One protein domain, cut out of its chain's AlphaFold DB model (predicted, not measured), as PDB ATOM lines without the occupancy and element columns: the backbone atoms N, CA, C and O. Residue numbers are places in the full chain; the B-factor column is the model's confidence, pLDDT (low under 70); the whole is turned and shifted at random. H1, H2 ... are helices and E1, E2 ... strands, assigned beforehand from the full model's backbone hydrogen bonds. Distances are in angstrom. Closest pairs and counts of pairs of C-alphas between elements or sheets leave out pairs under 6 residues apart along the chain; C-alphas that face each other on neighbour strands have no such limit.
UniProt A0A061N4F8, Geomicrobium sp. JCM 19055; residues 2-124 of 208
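This is residues 2 to 124 of the 208 residues of a protein of Geomicrobium sp. JCM 19055 (UniProt A0A061N4F8). The model has two parts side by side: a small group of H1, H2, H3 and the short hairpin E1 and E2, and a larger one in which H4 covers one face of the three-stranded sheet E3, E4, E7, with the curved hairpin E5 and E6 next to it. H1 is at one end of the long axis, with H2 packed on it, and the sheet is towards the other end. The printed part has 123 residues, with four named helices and seven named strands in the order H1 E1 E2 H2 H3 H4 E3 E4 E5 E6 E7, of mixed class. The largest sheet runs E3, E4, E7, antiparallel throughout. The whole is only just compact, close to loose, with a radius of gyration of the C-alphas of 16.1 A and spans of 43 by 39 by 28 A.

H1, residues 2 to 18, touches H2, residues 37 to 42, at a shallow tilt of 16 degrees, opposite ways; their closest C-alphas, of Glu 6 and Ala 41, are 4.8 A apart. E1, residues 26 to 28, and E2, residues 34 to 36, form an antiparallel hairpin, with N 27 and O 35 at 2.8 A, within hydrogen-bond range. H3, residues 44 to 47, is close to H2 but not clearly touching it, the closest C-alphas being those of Ala 40 and Ile 47 at 6.6 A. H4, residues 50 to 66, is apart from H1 and H2. It is on the sheet of E3, residues 71 to 76, E4, residues 81 to 87, and E7, residues 120 to 123, at a height over the sheet of 8.0 A, making two layers, a helix on one face of a sheet. It lies over E3 and E4, slantwise to the strands, at 40 degrees to E4 on the local plane; the closest C-alphas of H4 and E3, of Thr 56 and Val 73, are 5.9 A apart. E3 and E4 are an antiparallel hairpin, with N 73 and O 84 at 2.9 A, and E4 and E7 are antiparallel, with N 83 and O 121 at 3.0 A. E5, residues 93 to 99, and E6, residues 111 to 118, are an antiparallel hairpin, with N 97 and O 113 at 3.1 A, and E6 bends by 87 degrees at residue 115. Every O i to N i+4 pair is within hydrogen-bond range in H1 and H2, and 9 of 13 in H4; H3 is too short for such a pair.

H1 starts at C-alpha 2, (5.174, -38.565, 10.984), and is 24.1 A long. H4 starts at C-alpha 50, (19.068, -31.309, 11.921), and is 24.6 A long. E4 is 19.9 A long and E6 17.2 A. E7 ends at C-alpha 123, (27.161, -32.123, -2.563).

The two C-alphas farthest apart, of Gly 20 and Met 106, are 48.0 A apart. The printed part has no cut. The link from E5 to E6, 11 residues, is long. The mean pLDDT of the printed part is 89.3, and residues 100 to 109 are under 70.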
ATOM      1  N   LYS A   2       5.587 -38.733   9.576       85.38
ATOM      2  CA  LYS A   2       5.174 -38.565  10.984       85.38
ATOM      3  C   LYS A   2       5.091 -39.859  11.829       85.38
ATOM      4  O   LYS A   2       5.816 -39.911  12.815       85.38
ATOM      5  N   PRO A   3       4.388 -40.937  11.422       89.44
ATOM      6  CA  PRO A   3       4.311 -42.154  12.246       89.44
ATOM      7  C   PRO A   3       5.662 -42.856  12.460       89.44
ATOM      8  O   PRO A   3       5.891 -43.490  13.486       89.44
ATOM      9  N   LEU A   4       6.579 -42.748  11.488       91.12
ATOM     10  CA  LEU A   4       7.928 -43.318  11.595       91.12
ATOM     11  C   LEU A   4       8.772 -42.543  12.608       91.12
ATOM     12  O   LEU A   4       9.444 -43.159  13.433       91.12
ATOM     13  N   VAL A   5       8.711 -41.209  12.551       92.50
ATOM     14  CA  VAL A   5       9.428 -40.330  13.482       92.50
ATOM     15  C   VAL A   5       8.872 -40.488  14.894       92.50
ATOM     16  O   VAL A   5       9.650 -40.705  15.811       92.50
ATOM     17  N   GLU A   6       7.550 -40.478  15.070       93.19
ATOM     18  CA  GLU A   6       6.908 -40.709  16.373       93.19
ATOM     19  C   GLU A   6       7.344 -42.043  16.989       93.19
ATOM     20  O   GLU A   6       7.757 -42.089  18.147       93.19
ATOM     21  N   ARG A   7       7.335 -43.127  16.202       94.44
ATOM     22  CA  ARG A   7       7.783 -44.440  16.678       94.44
ATOM     23  C   ARG A   7       9.257 -44.433  17.079       94.44
ATOM     24  O   ARG A   7       9.599 -44.996  18.117       94.44
ATOM     25  N   TYR A   8      10.123 -43.835  16.263       94.75
ATOM     26  CA  TYR A   8      11.558 -43.769  16.537       94.75
ATOM     27  C   TYR A   8      11.857 -42.940  17.789       94.75
ATOM     28  O   TYR A   8      12.526 -43.430  18.696       94.75
ATOM     29  N   LEU A   9      11.319 -41.722  17.868       94.81
ATOM     30  CA  LEU A   9      11.546 -40.822  18.997       94.81
ATOM     31  C   LEU A   9      10.947 -41.377  20.291       94.81
ATOM     32  O   LEU A   9      11.589 -41.283  21.329       94.81
ATOM     33  N   GLY A  10       9.791 -42.043  20.227       94.31
ATOM     34  CA  GLY A  10       9.226 -42.732  21.387       94.31
ATOM     35  C   GLY A  10      10.077 -43.918  21.854       94.31
ATOM     36  O   GLY A  10      10.199 -44.160  23.052       94.31
ATOM     37  N   SER A  11      10.702 -44.663  20.935       95.75
ATOM     38  CA  SER A  11      11.666 -45.709  21.309       95.75
ATOM     39  C   SER A  11      12.946 -45.133  21.914       95.75
ATOM     40  O   SER A  11      13.452 -45.693  22.882       95.75
ATOM     41  N   LEU A  12      13.448 -44.015  21.380       95.62
ATOM     42  CA  LEU A  12      14.603 -43.309  21.933       95.62
ATOM     43  C   LEU A  12      14.320 -42.806  23.354       95.62
ATOM     44  O   LEU A  12      15.128 -43.027  24.249       95.62
ATOM     45  N   GLU A  13      13.164 -42.178  23.569       95.12
ATOM     46  CA  GLU A  13      12.746 -41.682  24.882       95.12
ATOM     47  C   GLU A  13      12.678 -42.807  25.918       95.12
ATOM     48  O   GLU A  13      13.271 -42.694  26.989       95.12
ATOM     49  N   ARG A  14      12.041 -43.937  25.571       95.50
ATOM     50  CA  ARG A  14      12.009 -45.124  26.440       95.50
ATOM     51  C   ARG A  14      13.409 -45.623  26.776       95.50
ATOM     52  O   ARG A  14      13.706 -45.829  27.947       95.50
ATOM     53  N   ALA A  15      14.280 -45.755  25.778       97.06
ATOM     54  CA  ALA A  15      15.645 -46.226  25.989       97.06
ATOM     55  C   ALA A  15      16.463 -45.286  26.897       97.06
ATOM     56  O   ALA A  15      17.278 -45.756  27.691       97.06
ATOM     57  N   LEU A  16      16.250 -43.968  26.805       96.56
ATOM     58  CA  LEU A  16      16.880 -42.989  27.698       96.56
ATOM     59  C   LEU A  16      16.412 -43.180  29.146       96.56
ATOM     60  O   LEU A  16      17.243 -43.239  30.054       96.56
ATOM     61  N   VAL A  17      15.101 -43.328  29.354       95.25
ATOM     62  CA  VAL A  17      14.512 -43.558  30.681       95.25
ATOM     63  C   VAL A  17      14.989 -44.882  31.278       95.25
ATOM     64  O   VAL A  17      15.433 -44.909  32.423       95.25
ATOM     65  N   GLU A  18      14.970 -45.968  30.502       97.62
ATOM     66  CA  GLU A  18      15.435 -47.298  30.929       97.62
ATOM     67  C   GLU A  18      16.917 -47.298  31.327       97.62
ATOM     68  O   GLU A  18      17.313 -47.994  32.260       97.62
ATOM     69  N   LYS A  19      17.743 -46.476  30.669       97.50
ATOM     70  CA  LYS A  19      19.156 -46.271  31.023       97.50
ATOM     71  C   LYS A  19      19.365 -45.298  32.192       97.50
ATOM     72  O   LYS A  19      20.508 -45.014  32.542       97.50
ATOM     73  N   GLY A  20      18.295 -44.791  32.802       97.38
ATOM     74  CA  GLY A  20      18.350 -43.916  33.971       97.38
ATOM     75  C   GLY A  20      18.708 -42.460  33.664       97.38
ATOM     76  O   GLY A  20      19.150 -41.748  34.567       97.38
ATOM     77  N   PHE A  21      18.538 -41.995  32.422       97.12
ATOM     78  CA  PHE A  21      18.753 -40.591  32.073       97.12
ATOM     79  C   PHE A  21      17.710 -39.700  32.765       97.12
ATOM     80  O   PHE A  21      16.510 -39.860  32.559       97.12
ATOM     81  N   LYS A  22      18.175 -38.749  33.585       94.62
ATOM     82  CA  LYS A  22      17.315 -37.837  34.371       94.62
ATOM     83  C   LYS A  22      17.237 -36.414  33.812       94.62
ATOM     84  O   LYS A  22      16.614 -35.553  34.426       94.62
ATOM     85  N   GLY A  23      17.933 -36.143  32.709       94.31
ATOM     86  CA  GLY A  23      18.010 -34.812  32.116       94.31
ATOM     87  C   GLY A  23      16.866 -34.519  31.148       94.31
ATOM     88  O   GLY A  23      16.022 -35.366  30.857       94.31
ATOM     89  N   THR A  24      16.885 -33.313  30.589       91.62
ATOM     90  CA  THR A  24      16.038 -32.959  29.448       91.62
ATOM     91  C   THR A  24      16.785 -33.270  28.160       91.62
ATOM     92  O   THR A  24      17.848 -32.707  27.902       91.62
ATOM     93  N   PHE A  25      16.230 -34.163  27.340       94.50
ATOM     94  CA  PHE A  25      16.772 -34.435  26.015       94.50
ATOM     95  C   PHE A  25      16.230 -33.418  25.009       94.50
ATOM     96  O   PHE A  25      15.014 -33.259  24.864       94.50
ATOM     97  N   LEU A  26      17.139 -32.745  24.310       95.19
ATOM     98  CA  LEU A  26      16.821 -31.739  23.308       95.19
ATOM     99  C   LEU A  26      17.366 -32.167  21.946       95.19
ATOM    100  O   LEU A  26      18.475 -32.684  21.844       95.19
ATOM    101  N   MET A  27      16.586 -31.928  20.896       94.81
ATOM    102  CA  MET A  27      16.970 -32.188  19.512       94.81
ATOM    103  C   MET A  27      17.198 -30.900  18.749       94.81
ATOM    104  O   MET A  27      16.478 -29.926  18.949       94.81
ATOM    105  N   MET A  28      18.166 -30.924  17.836       95.75
ATOM    106  CA  MET A  28      18.440 -29.814  16.933       95.75
ATOM    107  C   MET A  28      17.283 -29.626  15.941       95.75
ATOM    108  O   MET A  28      16.751 -30.584  15.380       95.75
ATOM    109  N   LEU A  29      16.890 -28.374  15.732       94.75
ATOM    110  CA  LEU A  29      15.930 -27.955  14.719       94.75
ATOM    111  C   LEU A  29      16.659 -27.584  13.430       94.75
ATOM    112  O   LEU A  29      17.768 -27.059  13.473       94.75
ATOM    113  N   SER A  30      15.983 -27.737  12.294       92.38
ATOM    114  CA  SER A  30      16.495 -27.344  10.975       92.38
ATOM    115  C   SER A  30      16.951 -25.879  10.912       92.38
ATOM    116  O   SER A  30      17.860 -25.552  10.162       92.38
ATOM    117  N   GLY A  31      16.320 -24.995  11.690       92.06
ATOM    118  CA  GLY A  31      16.590 -23.553  11.711       92.06
ATOM    119  C   GLY A  31      17.627 -23.077  12.736       92.06
ATOM    120  O   GLY A  31      17.744 -21.873  12.921       92.06
ATOM    121  N   GLY A  32      18.343 -23.969  13.435       88.00
ATOM    122  CA  GLY A  32      19.447 -23.555  14.321       88.00
ATOM    123  C   GLY A  32      19.116 -23.364  15.808       88.00
ATOM    124  O   GLY A  32      19.868 -22.715  16.528       88.00
ATOM    125  N   GLY A  33      18.014 -23.942  16.291       92.56
ATOM    126  CA  GLY A  33      17.660 -24.000  17.717       92.56
ATOM    127  C   GLY A  33      17.449 -25.435  18.193       92.56
ATOM    128  O   GLY A  33      17.763 -26.381  17.476       92.56
ATOM    129  N   THR A  34      16.855 -25.623  19.372       95.88
ATOM    130  CA  THR A  34      16.555 -26.963  19.900       95.88
ATOM    131  C   THR A  34      15.104 -27.128  20.344       95.88
ATOM    132  O   THR A  34      14.456 -26.153  20.721       95.88
ATOM    133  N   CYS A  35      14.584 -28.355  20.344       95.56
ATOM    134  CA  CYS A  35      13.232 -28.680  20.805       95.56
ATOM    135  C   CYS A  35      13.168 -30.006  21.580       95.56
ATOM    136  O   CYS A  35      14.119 -30.784  21.585       95.56
ATOM    137  N   THR A  36      12.036 -30.273  22.234       95.50
ATOM    138  CA  THR A  36      11.779 -31.551  22.917       95.50
ATOM    139  C   THR A  36      11.468 -32.678  21.924       95.50
ATOM    140  O   THR A  36      11.027 -32.424  20.798       95.50
ATOM    141  N   LEU A  37      11.622 -33.935  22.361       94.38
ATOM    142  CA  LEU A  37      11.207 -35.116  21.587       94.38
ATOM    143  C   LEU A  37       9.727 -35.052  21.192       94.38
ATOM    144  O   LEU A  37       9.392 -35.305  20.037       94.38
ATOM    145  N   GLU A  38       8.860 -34.625  22.113       92.88
ATOM    146  CA  GLU A  38       7.429 -34.418  21.858       92.88
ATOM    147  C   GLU A  38       7.188 -33.416  20.717       92.88
ATOM    148  O   GLU A  38       6.435 -33.685  19.777       92.88
ATOM    149  N   THR A  39       7.868 -32.264  20.757       93.94
ATOM    150  CA  THR A  39       7.726 -31.223  19.729       93.94
ATOM    151  C   THR A  39       8.165 -31.740  18.365       93.94
ATOM    152  O   THR A  39       7.482 -31.513  17.364       93.94
ATOM    153  N   ALA A  40       9.285 -32.454  18.310       94.00
ATOM    154  CA  ALA A  40       9.789 -33.031  17.075       94.00
ATOM    155  C   ALA A  40       8.892 -34.147  16.522       94.00
ATOM    156  O   ALA A  40       8.683 -34.221  15.313       94.00
ATOM    157  N   ALA A  41       8.317 -34.978  17.391       93.69
ATOM    158  CA  ALA A  41       7.354 -36.006  17.016       93.69
ATOM    159  C   ALA A  41       6.082 -35.383  16.410       93.69
ATOM    160  O   ALA A  41       5.585 -35.830  15.374       93.69
ATOM    161  N   LYS A  42       5.607 -34.277  16.999       93.75
ATOM    162  CA  LYS A  42       4.446 -33.517  16.517       93.75
ATOM    163  C   LYS A  42       4.717 -32.778  15.203       93.75
ATOM    164  O   LYS A  42       3.835 -32.731  14.342       93.75
ATOM    165  N   PHE A  43       5.922 -32.225  15.040       92.31
ATOM    166  CA  PHE A  43       6.344 -31.419  13.888       92.31
ATOM    167  C   PHE A  43       7.630 -31.965  13.233       92.31
ATOM    168  O   PHE A  43       8.642 -31.263  13.182       92.31
ATOM    169  N   PRO A  44       7.598 -33.181  12.657       91.12
ATOM    170  CA  PRO A  44       8.791 -33.877  12.155       91.12
ATOM    171  C   PRO A  44       9.480 -33.153  10.997       91.12
ATOM    172  O   PRO A  44      10.659 -33.354  10.735       91.12
ATOM    173  N   ILE A  45       8.754 -32.277  10.306       90.06
ATOM    174  CA  ILE A  45       9.312 -31.448   9.243       90.06
ATOM    175  C   ILE A  45      10.372 -30.457   9.759       90.06
ATOM    176  O   ILE A  45      11.255 -30.063   9.011       90.06
ATOM    177  N   ARG A  46      10.323 -30.075  11.044       90.88
ATOM    178  CA  ARG A  46      11.237 -29.091  11.651       90.88
ATOM    179  C   ARG A  46      12.580 -29.674  12.096       90.88
ATOM    180  O   ARG A  46      13.392 -28.945  12.659       90.88
ATOM    181  N   ILE A  47      12.785 -30.978  11.907       91.50
ATOM    182  CA  ILE A  47      14.035 -31.681  12.241       91.50
ATOM    183  C   ILE A  47      14.736 -32.242  10.995       91.50
ATOM    184  O   ILE A  47      15.668 -33.041  11.113       91.50
ATOM    185  N   LEU A  48      14.292 -31.836   9.800       87.69
ATOM    186  CA  LEU A  48      14.980 -32.128   8.545       87.69
ATOM    187  C   LEU A  48      16.396 -31.549   8.574       87.69
ATOM    188  O   LEU A  48      16.583 -30.423   9.020       87.69
ATOM    189  N   GLU A  49      17.388 -32.311   8.119       85.19
ATOM    190  CA  GLU A  49      18.794 -31.867   8.104       85.19
ATOM    191  C   GLU A  49      19.317 -31.353   9.463       85.19
ATOM    192  O   GLU A  49      20.267 -30.583   9.530       85.19
ATOM    193  N   SER A  50      18.727 -31.798  10.577       90.00
ATOM    194  CA  SER A  50      19.068 -31.309  11.921       90.00
ATOM    195  C   SER A  50      20.513 -31.593  12.349       90.00
ATOM    196  O   SER A  50      21.068 -30.833  13.135       90.00
ATOM    197  N   GLY A  51      21.147 -32.652  11.839       89.25
ATOM    198  CA  GLY A  51      22.545 -32.978  12.157       89.25
ATOM    199  C   GLY A  51      23.537 -31.912  11.663       89.25
ATOM    200  O   GLY A  51      24.173 -31.258  12.492       89.25
ATOM    201  N   PRO A  52      23.635 -31.679  10.340       91.31
ATOM    202  CA  PRO A  52      24.529 -30.674   9.746       91.31
ATOM    203  C   PRO A  52      24.317 -29.244  10.264       91.31
ATOM    204  O   PRO A  52      25.255 -28.443  10.315       91.31
ATOM    205  N   VAL A  53      23.095 -28.917  10.708       94.38
ATOM    206  CA  VAL A  53      22.803 -27.623  11.347       94.38
ATOM    207  C   VAL A  53      23.694 -27.408  12.562       94.38
ATOM    208  O   VAL A  53      24.234 -26.318  12.721       94.38
ATOM    209  N   GLY A  54      23.912 -28.438  13.385       93.94
ATOM    210  CA  GLY A  54      24.795 -28.346  14.548       93.94
ATOM    211  C   GLY A  54      26.219 -27.930  14.172       93.94
ATOM    212  O   GLY A  54      26.796 -27.070  14.836       93.94
ATOM    213  N   GLY A  55      26.745 -28.461  13.063       94.12
ATOM    214  CA  GLY A  55      28.033 -28.043  12.506       94.12
ATOM    215  C   GLY A  55      28.035 -26.570  12.098       94.12
ATOM    216  O   GLY A  55      28.966 -25.841  12.429       94.12
ATOM    217  N   THR A  56      26.956 -26.096  11.471       95.62
ATOM    218  CA  THR A  56      26.839 -24.684  11.068       95.62
ATOM    219  C   THR A  56      26.748 -23.738  12.265       95.62
ATOM    220  O   THR A  56      27.445 -22.726  12.311       95.62
ATOM    221  N   ILE A  57      25.932 -24.082  13.269       95.25
ATOM    222  CA  ILE A  57      25.829 -23.318  14.519       95.25
ATOM    223  C   ILE A  57      27.183 -23.274  15.234       95.25
ATOM    224  O   ILE A  57      27.589 -22.223  15.732       95.25
ATOM    225  N   SER A  58      27.907 -24.394  15.253       94.81
ATOM    226  CA  SER A  58      29.257 -24.454  15.812       94.81
ATOM    227  C   SER A  58      30.238 -23.583  15.025       94.81
ATOM    228  O   SER A  58      30.993 -22.829  15.636       94.81
ATOM    229  N   GLY A  59      30.177 -23.606  13.692       95.12
ATOM    230  CA  GLY A  59      30.959 -22.723  12.828       95.12
ATOM    231  C   GLY A  59      30.722 -21.251  13.153       95.12
ATOM    232  O   GLY A  59      31.681 -20.529  13.399       95.12
ATOM    233  N   ALA A  60      29.464 -20.821  13.274       95.19
ATOM    234  CA  ALA A  60      29.119 -19.448  13.659       95.19
ATOM    235  C   ALA A  60      29.564 -19.071  15.081       95.19
ATOM    236  O   ALA A  60      29.857 -17.910  15.369       95.19
ATOM    237  N   HIS A  61      29.631 -20.040  15.992       94.75
ATOM    238  CA  HIS A  61      30.185 -19.815  17.321       94.75
ATOM    239  C   HIS A  61      31.703 -19.583  17.269       94.75
ATOM    240  O   HIS A  61      32.204 -18.630  17.870       94.75
ATOM    241  N   TYR A  62      32.433 -20.428  16.538       94.81
ATOM    242  CA  TYR A  62      33.889 -20.332  16.431       94.81
ATOM    243  C   TYR A  62      34.359 -19.187  15.530       94.81
ATOM    244  O   TYR A  62      35.428 -18.640  15.782       94.81
ATOM    245  N   SER A  63      33.551 -18.759  14.559       95.38
ATOM    246  CA  SER A  63      33.832 -17.620  13.673       95.38
ATOM    247  C   SER A  63      34.156 -16.350  14.477       95.38
ATOM    248  O   SER A  63      35.187 -15.705  14.288       95.38
ATOM    249  N   LYS A  64      33.344 -16.078  15.506       91.88
ATOM    250  CA  LYS A  64      33.508 -14.942  16.424       91.88
ATOM    251  C   LYS A  64      34.786 -15.037  17.251       91.88
ATOM    252  O   LYS A  64      35.441 -14.025  17.484       91.88
ATOM    253  N   GLN A  65      35.150 -16.243  17.691       93.06
ATOM    254  CA  GLN A  65      36.384 -16.467  18.451       93.06
ATOM    255  C   GLN A  65      37.626 -16.311  17.569       93.06
ATOM    256  O   GLN A  65      38.622 -15.737  18.003       93.06
ATOM    257  N   ALA A  66      37.540 -16.779  16.322       94.25
ATOM    258  CA  ALA A  66      38.584 -16.647  15.316       94.25
ATOM    259  C   ALA A  66      38.708 -15.219  14.755       94.25
ATOM    260  O   ALA A  66      39.697 -14.922  14.096       94.25
ATOM    261  N   LYS A  67      37.743 -14.331  15.042       94.94
ATOM    262  CA  LYS A  67      37.602 -12.992  14.436       94.94
ATOM    263  C   LYS A  67      37.437 -13.035  12.912       94.94
ATOM    264  O   LYS A  67      37.762 -12.069  12.231       94.94
ATOM    265  N   GLU A  68      36.880 -14.132  12.410       95.44
ATOM    266  CA  GLU A  68      36.562 -14.353  11.002       95.44
ATOM    267  C   GLU A  68      35.050 -14.470  10.883       95.44
ATOM    268  O   GLU A  68      34.477 -15.510  11.190       95.44
ATOM    269  N   ASN A  69      34.374 -13.388  10.504       90.62
ATOM    270  CA  ASN A  69      32.911 -13.343  10.573       90.62
ATOM    271  C   ASN A  69      32.212 -14.012   9.382       90.62
ATOM    272  O   ASN A  69      31.018 -14.291   9.481       90.62
ATOM    273  N   SER A  70      32.938 -14.315   8.307       95.50
ATOM    274  CA  SER A  70      32.387 -14.961   7.116       95.50
ATOM    275  C   SER A  70      33.161 -16.242   6.826       95.50
ATOM    276  O   SER A  70      34.370 -16.211   6.605       95.50
ATOM    277  N   LEU A  71      32.475 -17.385   6.853       95.38
ATOM    278  CA  LEU A  71      33.094 -18.688   6.622       95.38
ATOM    279  C   LEU A  71      32.142 -19.673   5.956       95.38
ATOM    280  O   LEU A  71      30.923 -19.598   6.104       95.38
ATOM    281  N   ILE A  72      32.728 -20.632   5.249       95.81
ATOM    282  CA  ILE A  72      32.010 -21.797   4.740       95.81
ATOM    283  C   ILE A  72      32.211 -22.928   5.741       95.81
ATOM    284  O   ILE A  72      33.344 -23.321   6.020       95.81
ATOM    285  N   VAL A  73      31.116 -23.467   6.265       95.38
ATOM    286  CA  VAL A  73      31.151 -24.707   7.043       95.38
ATOM    287  C   VAL A  73      30.985 -25.859   6.073       95.38
ATOM    288  O   VAL A  73      30.007 -25.893   5.335       95.38
ATOM    289  N   PHE A  74      31.934 -26.791   6.072       94.94
ATOM    290  CA  PHE A  74      31.932 -27.962   5.203       94.94
ATOM    291  C   PHE A  74      31.990 -29.237   6.045       94.94
ATOM    292  O   PHE A  74      32.905 -29.412   6.846       94.94
ATOM    293  N   ASP A  75      31.012 -30.118   5.854       92.56
ATOM    294  CA  ASP A  75      30.912 -31.419   6.518       92.56
ATOM    295  C   ASP A  75      30.827 -32.513   5.455       92.56
ATOM    296  O   ASP A  75      29.893 -32.526   4.657       92.56
ATOM    297  N   MET A  76      31.800 -33.424   5.432       92.31
ATOM    298  CA  MET A  76      31.858 -34.529   4.480       92.31
ATOM    299  C   MET A  76      31.827 -35.864   5.209       92.31
ATOM    300  O   MET A  76      32.755 -36.230   5.927       92.31
ATOM    301  N   GLY A  77      30.768 -36.628   4.949       90.81
ATOM    302  CA  GLY A  77      30.640 -38.006   5.399       90.81
ATOM    303  C   GLY A  77      31.038 -39.022   4.327       90.81
ATOM    304  O   GLY A  77      31.634 -38.715   3.293       90.81
ATOM    305  N   GLY A  78      30.640 -40.278   4.546       89.62
ATOM    306  CA  GLY A  78      30.884 -41.370   3.597       89.62
ATOM    307  C   GLY A  78      30.052 -41.304   2.309       89.62
ATOM    308  O   GLY A  78      30.407 -41.939   1.326       89.62
ATOM    309  N   THR A  79      28.958 -40.546   2.265       85.50
ATOM    310  CA  THR A  79      28.050 -40.546   1.098       85.50
ATOM    311  C   THR A  79      27.866 -39.162   0.510       85.50
ATOM    312  O   THR A  79      27.889 -39.005  -0.710       85.50
ATOM    313  N   THR A  80      27.677 -38.169   1.370       86.94
ATOM    314  CA  THR A  80      27.413 -36.795   0.966       86.94
ATOM    315  C   THR A  80      28.300 -35.849   1.749       86.94
ATOM    316  O   THR A  80      28.783 -36.174   2.838       86.94
ATOM    317  N   ALA A  81      28.503 -34.682   1.162       90.06
ATOM    318  CA  ALA A  81      29.074 -33.529   1.803       90.06
ATOM    319  C   ALA A  81      28.045 -32.403   1.797       90.06
ATOM    320  O   ALA A  81      27.180 -32.320   0.923       90.06
ATOM    321  N   LYS A  82      28.121 -31.537   2.792       91.12
ATOM    322  CA  LYS A  82      27.241 -30.389   2.949       91.12
ATOM    323  C   LYS A  82      28.088 -29.165   3.176       91.12
ATOM    324  O   LYS A  82      29.093 -29.230   3.881       91.12
ATOM    325  N   ALA A  83      27.673 -28.064   2.566       94.00
ATOM    326  CA  ALA A  83      28.273 -26.770   2.813       94.00
ATOM    327  C   ALA A  83      27.201 -25.749   3.178       94.00
ATOM    328  O   ALA A  83      26.132 -25.722   2.567       94.00
ATOM    329  N   SER A  84      27.503 -24.904   4.151       94.69
ATOM    330  CA  SER A  84      26.668 -23.780   4.557       94.69
ATOM    331  C   SER A  84      27.518 -22.528   4.713       94.69
ATOM    332  O   SER A  84      28.737 -22.602   4.883       94.69
ATOM    333  N   LEU A  85      26.869 -21.372   4.616       95.50
ATOM    334  CA  LEU A  85      27.519 -20.079   4.761       95.50
ATOM    335  C   LEU A  85      27.147 -19.478   6.114       95.50
ATOM    336  O   LEU A  85      25.973 -19.385   6.481       95.50
ATOM    337  N   VAL A  86      28.174 -19.074   6.849       95.69
ATOM    338  CA  VAL A  86      28.061 -18.155   7.974       95.69
ATOM    339  C   VAL A  86      28.526 -16.805   7.467       95.69
ATOM    340  O   VAL A  86      29.626 -16.711   6.924       95.69
ATOM    341  N   ASP A  87      27.703 -15.784   7.657       95.25
ATOM    342  CA  ASP A  87      28.031 -14.408   7.309       95.25
ATOM    343  C   ASP A  87      27.747 -13.491   8.496       95.25
ATOM    344  O   ASP A  87      26.793 -13.706   9.244       95.25
ATOM    345  N   GLU A  88      28.631 -12.528   8.738       94.56
ATOM    346  CA  GLU A  88      28.596 -11.667   9.931       94.56
ATOM    347  C   GLU A  88      28.462 -12.440  11.271       94.56
ATOM    348  O   GLU A  88      27.896 -11.969  12.258       94.56
ATOM    349  N   GLY A  89      28.998 -13.664  11.330       93.88
ATOM    350  CA  GLY A  89      28.901 -14.548  12.494       93.88
ATOM    351  C   GLY A  89      27.504 -15.130  12.733       93.88
ATOM    352  O   GLY A  89      27.203 -15.552  13.856       93.88
ATOM    353  N   VAL A  90      26.656 -15.148  11.703       94.25
ATOM    354  CA  VAL A  90      25.294 -15.684  11.720       94.25
ATOM    355  C   VAL A  90      25.126 -16.701  10.580       94.25
ATOM    356  O   VAL A  90      25.504 -16.426   9.444       94.25
ATOM    357  N   PRO A  91      24.573 -17.899  10.843       95.19
ATOM    358  CA  PRO A  91      24.196 -18.831   9.784       95.19
ATOM    359  C   PRO A  91      23.159 -18.216   8.846       95.19
ATOM    360  O   PRO A  91      22.150 -17.684   9.317       95.19
ATOM    361  N   LEU A  92      23.345 -18.357   7.535       94.12
ATOM    362  CA  LEU A  92      22.278 -18.019   6.600       94.12
ATOM    363  C   LEU A  92      21.100 -18.978   6.771       94.12
ATOM    364  O   LEU A  92      21.266 -20.192   6.910       94.12
ATOM    365  N   THR A  93      19.891 -18.424   6.761       91.94
ATOM    366  CA  THR A  93      18.649 -19.187   6.892       91.94
ATOM    367  C   THR A  93      17.680 -18.829   5.781       91.94
ATOM    368  O   THR A  93      17.543 -17.659   5.431       91.94
ATOM    369  N   THR A  94      16.936 -19.819   5.304       90.19
ATOM    370  CA  THR A  94      15.834 -19.654   4.356       90.19
ATOM    371  C   THR A  94      14.548 -20.237   4.937       90.19
ATOM    372  O   THR A  94      14.568 -21.080   5.835       90.19
ATOM    373  N   THR A  95      13.402 -19.777   4.448       86.06
ATOM    374  CA  THR A  95      12.088 -20.360   4.759       86.06
ATOM    375  C   THR A  95      11.564 -21.243   3.635       86.06
ATOM    376  O   THR A  95      10.522 -21.874   3.805       86.06
ATOM    377  N   GLU A  96      12.280 -21.311   2.511       82.19
ATOM    378  CA  GLU A  96      11.926 -22.103   1.341       82.19
ATOM    379  C   GLU A  96      13.015 -23.136   1.060       82.19
ATOM    380  O   GLU A  96      14.168 -22.804   0.785       82.19
ATOM    381  N   PHE A  97      12.629 -24.406   1.127       78.00
ATOM    382  CA  PHE A  97      13.519 -25.538   0.901       78.00
ATOM    383  C   PHE A  97      12.804 -26.620   0.094       78.00
ATOM    384  O   PHE A  97      11.595 -26.786   0.217       78.00
ATOM    385  N   GLU A  98      13.537 -27.379  -0.718       76.62
ATOM    386  CA  GLU A  98      12.983 -28.508  -1.467       76.62
ATOM    387  C   GLU A  98      13.571 -29.819  -0.959       76.62
ATOM    388  O   GLU A  98      14.784 -30.022  -1.011       76.62
ATOM    389  N   VAL A  99      12.711 -30.735  -0.517       75.62
ATOM    390  CA  VAL A  99      13.117 -32.097  -0.142       75.62
ATOM    391  C   VAL A  99      12.985 -33.048  -1.327       75.62
ATOM    392  O   VAL A  99      12.041 -32.949  -2.110       75.62
ATOM    393  N   GLY A 100      13.897 -34.020  -1.428       67.69
ATOM    394  CA  GLY A 100      13.781 -35.118  -2.395       67.69
ATOM    395  C   GLY A 100      13.865 -34.675  -3.856       67.69
ATOM    396  O   GLY A 100      13.084 -35.150  -4.676       67.69
ATOM    397  N   ARG A 101      14.782 -33.754  -4.177       64.50
ATOM    398  CA  ARG A 101      15.015 -33.304  -5.556       64.50
ATOM    399  C   ARG A 101      15.351 -34.478  -6.474       64.50
ATOM    400  O   ARG A 101      16.276 -35.237  -6.185       64.50
ATOM    401  N   ALA A 102      14.636 -34.588  -7.594       59.22
ATOM    402  CA  ALA A 102      14.957 -35.553  -8.646       59.22
ATOM    403  C   ALA A 102      16.238 -35.175  -9.414       59.22
ATOM    404  O   ALA A 102      16.962 -36.060  -9.864       59.22
ATOM    405  N   ASP A 103      16.545 -33.877  -9.522       58.12
ATOM    406  CA  ASP A 103      17.783 -33.375 -10.122       58.12
ATOM    407  C   ASP A 103      18.362 -32.231  -9.272       58.12
ATOM    408  O   ASP A 103      17.671 -31.272  -8.923       58.12
ATOM    409  N   ARG A 104      19.652 -32.337  -8.928       57.66
ATOM    410  CA  ARG A 104      20.357 -31.434  -8.003       57.66
ATOM    411  C   ARG A 104      20.398 -29.986  -8.492       57.66
ATOM    412  O   ARG A 104      20.418 -29.083  -7.657       57.66
ATOM    413  N   PHE A 105      20.394 -29.768  -9.808       57.31
ATOM    414  CA  PHE A 105      20.505 -28.433 -10.412       57.31
ATOM    415  C   PHE A 105      19.179 -27.897 -10.967       57.31
ATOM    416  O   PHE A 105      19.116 -26.745 -11.393       57.31
ATOM    417  N   MET A 106      18.108 -28.694 -10.927       57.78
ATOM    418  CA  MET A 106      16.784 -28.275 -11.382       57.78
ATOM    419  C   MET A 106      15.921 -27.859 -10.186       57.78
ATOM    420  O   MET A 106      15.389 -28.704  -9.459       57.78
ATOM    421  N   LYS A 107      15.772 -26.542  -9.990       59.97
ATOM    422  CA  LYS A 107      14.775 -25.980  -9.063       59.97
ATOM    423  C   LYS A 107      13.375 -26.472  -9.456       59.97
ATOM    424  O   LYS A 107      13.065 -26.537 -10.644       59.97
ATOM    425  N   GLY A 108      12.545 -26.823  -8.479       65.69
ATOM    426  CA  GLY A 108      11.203 -27.377  -8.681       65.69
ATOM    427  C   GLY A 108      11.157 -28.899  -8.834       65.69
ATOM    428  O   GLY A 108      10.074 -29.460  -8.974       65.69
ATOM    429  N   SER A 109      12.303 -29.587  -8.808       69.94
ATOM    430  CA  SER A 109      12.355 -31.052  -8.928       69.94
ATOM    431  C   SER A 109      12.101 -31.793  -7.611       69.94
ATOM    432  O   SER A 109      12.005 -33.021  -7.614       69.94
ATOM    433  N   GLY A 110      12.040 -31.069  -6.489       75.00
ATOM    434  CA  GLY A 110      11.710 -31.595  -5.164       75.00
ATOM    435  C   GLY A 110      10.386 -31.044  -4.636       75.00
ATOM    436  O   GLY A 110       9.760 -30.176  -5.238       75.00
ATOM    437  N   MET A 111       9.956 -31.540  -3.477       80.25
ATOM    438  CA  MET A 111       8.754 -31.046  -2.804       80.25
ATOM    439  C   MET A 111       9.093 -29.781  -2.001       80.25
ATOM    440  O   MET A 111       9.935 -29.862  -1.102       80.25
ATOM    441  N   PRO A 112       8.444 -28.633  -2.269       81.69
ATOM    442  CA  PRO A 112       8.695 -27.406  -1.527       81.69
ATOM    443  C   PRO A 112       8.159 -27.511  -0.097       81.69
ATOM    444  O   PRO A 112       7.053 -27.996   0.153       81.69
ATOM    445  N   VAL A 113       8.943 -27.013   0.849       82.50
ATOM    446  CA  VAL A 113       8.659 -27.000   2.279       82.50
ATOM    447  C   VAL A 113       8.854 -25.580   2.795       82.50
ATOM    448  O   VAL A 113       9.872 -24.947   2.525       82.50
ATOM    449  N   LYS A 114       7.868 -25.098   3.561       86.62
ATOM    450  CA  LYS A 114       7.863 -23.759   4.163       86.62
ATOM    451  C   LYS A 114       8.158 -23.813   5.658       86.62
ATOM    452  O   LYS A 114       7.244 -23.717   6.479       86.62
ATOM    453  N   VAL A 115       9.418 -24.025   6.016       86.38
ATOM    454  CA  VAL A 115       9.888 -23.993   7.410       86.38
ATOM    455  C   VAL A 115      11.236 -23.279   7.482       86.38
ATOM    456  O   VAL A 115      12.003 -23.389   6.531       86.38
ATOM    457  N   PRO A 116      11.551 -22.566   8.579       88.25
ATOM    458  CA  PRO A 116      12.883 -22.004   8.771       88.25
ATOM    459  C   PRO A 116      13.937 -23.114   8.792       88.25
ATOM    460  O   PRO A 116      13.858 -24.029   9.619       88.25
ATOM    461  N   VAL A 117      14.915 -23.021   7.897       91.62
ATOM    462  CA  VAL A 117      16.063 -23.923   7.817       91.62
ATOM    463  C   VAL A 117      17.344 -23.120   7.648       91.62
ATOM    464  O   VAL A 117      17.339 -22.066   7.017       91.62
ATOM    465  N   VAL A 118      18.448 -23.623   8.188       92.94
ATOM    466  CA  VAL A 118      19.778 -23.158   7.793       92.94
ATOM    467  C   VAL A 118      19.977 -23.513   6.327       92.94
ATOM    468  O   VAL A 118      19.725 -24.645   5.910       92.94
ATOM    469  N   GLU A 119      20.389 -22.526   5.541       90.56
ATOM    470  CA  GLU A 119      20.627 -22.701   4.120       90.56
ATOM    471  C   GLU A 119      21.904 -23.512   3.905       90.56
ATOM    472  O   GLU A 119      22.976 -23.184   4.418       90.56
ATOM    473  N   MET A 120      21.775 -24.598   3.146       89.62
ATOM    474  CA  MET A 120      22.886 -25.480   2.830       89.62
ATOM    475  C   MET A 120      22.777 -25.976   1.401       89.62
ATOM    476  O   MET A 120      21.683 -26.207   0.878       89.62
ATOM    477  N   ILE A 121      23.935 -26.225   0.807       87.94
ATOM    478  CA  ILE A 121      24.042 -27.011  -0.410       87.94
ATOM    479  C   ILE A 121      24.445 -28.435  -0.049       87.94
ATOM    480  O   ILE A 121      25.341 -28.665   0.766       87.94
ATOM    481  N   GLU A 122      23.782 -29.401  -0.675       83.75
ATOM    482  CA  GLU A 122      24.185 -30.797  -0.610       83.75
ATOM    483  C   GLU A 122      25.022 -31.141  -1.840       83.75
ATOM    484  O   GLU A 122      24.598 -31.013  -2.991       83.75
ATOM    485  N   ILE A 123      26.230 -31.611  -1.578       84.38
ATOM    486  CA  ILE A 123      27.161 -32.123  -2.563       84.38
ATOM    487  C   ILE A 123      27.090 -33.636  -2.424       84.38
ATOM    488  O   ILE A 123      27.573 -34.210  -1.455       84.38
ATOM    489  N   GLY A 124      26.472 -34.328  -3.378       80.94
ATOM    490  CA  GLY A 124      26.428 -35.790  -3.321       80.94
ATOM    491  C   GLY A 124      27.719 -36.420  -3.829       80.94
ATOM    492  O   GLY A 124      27.710 -37.117  -4.846       80.94
TER     493      GLY A 124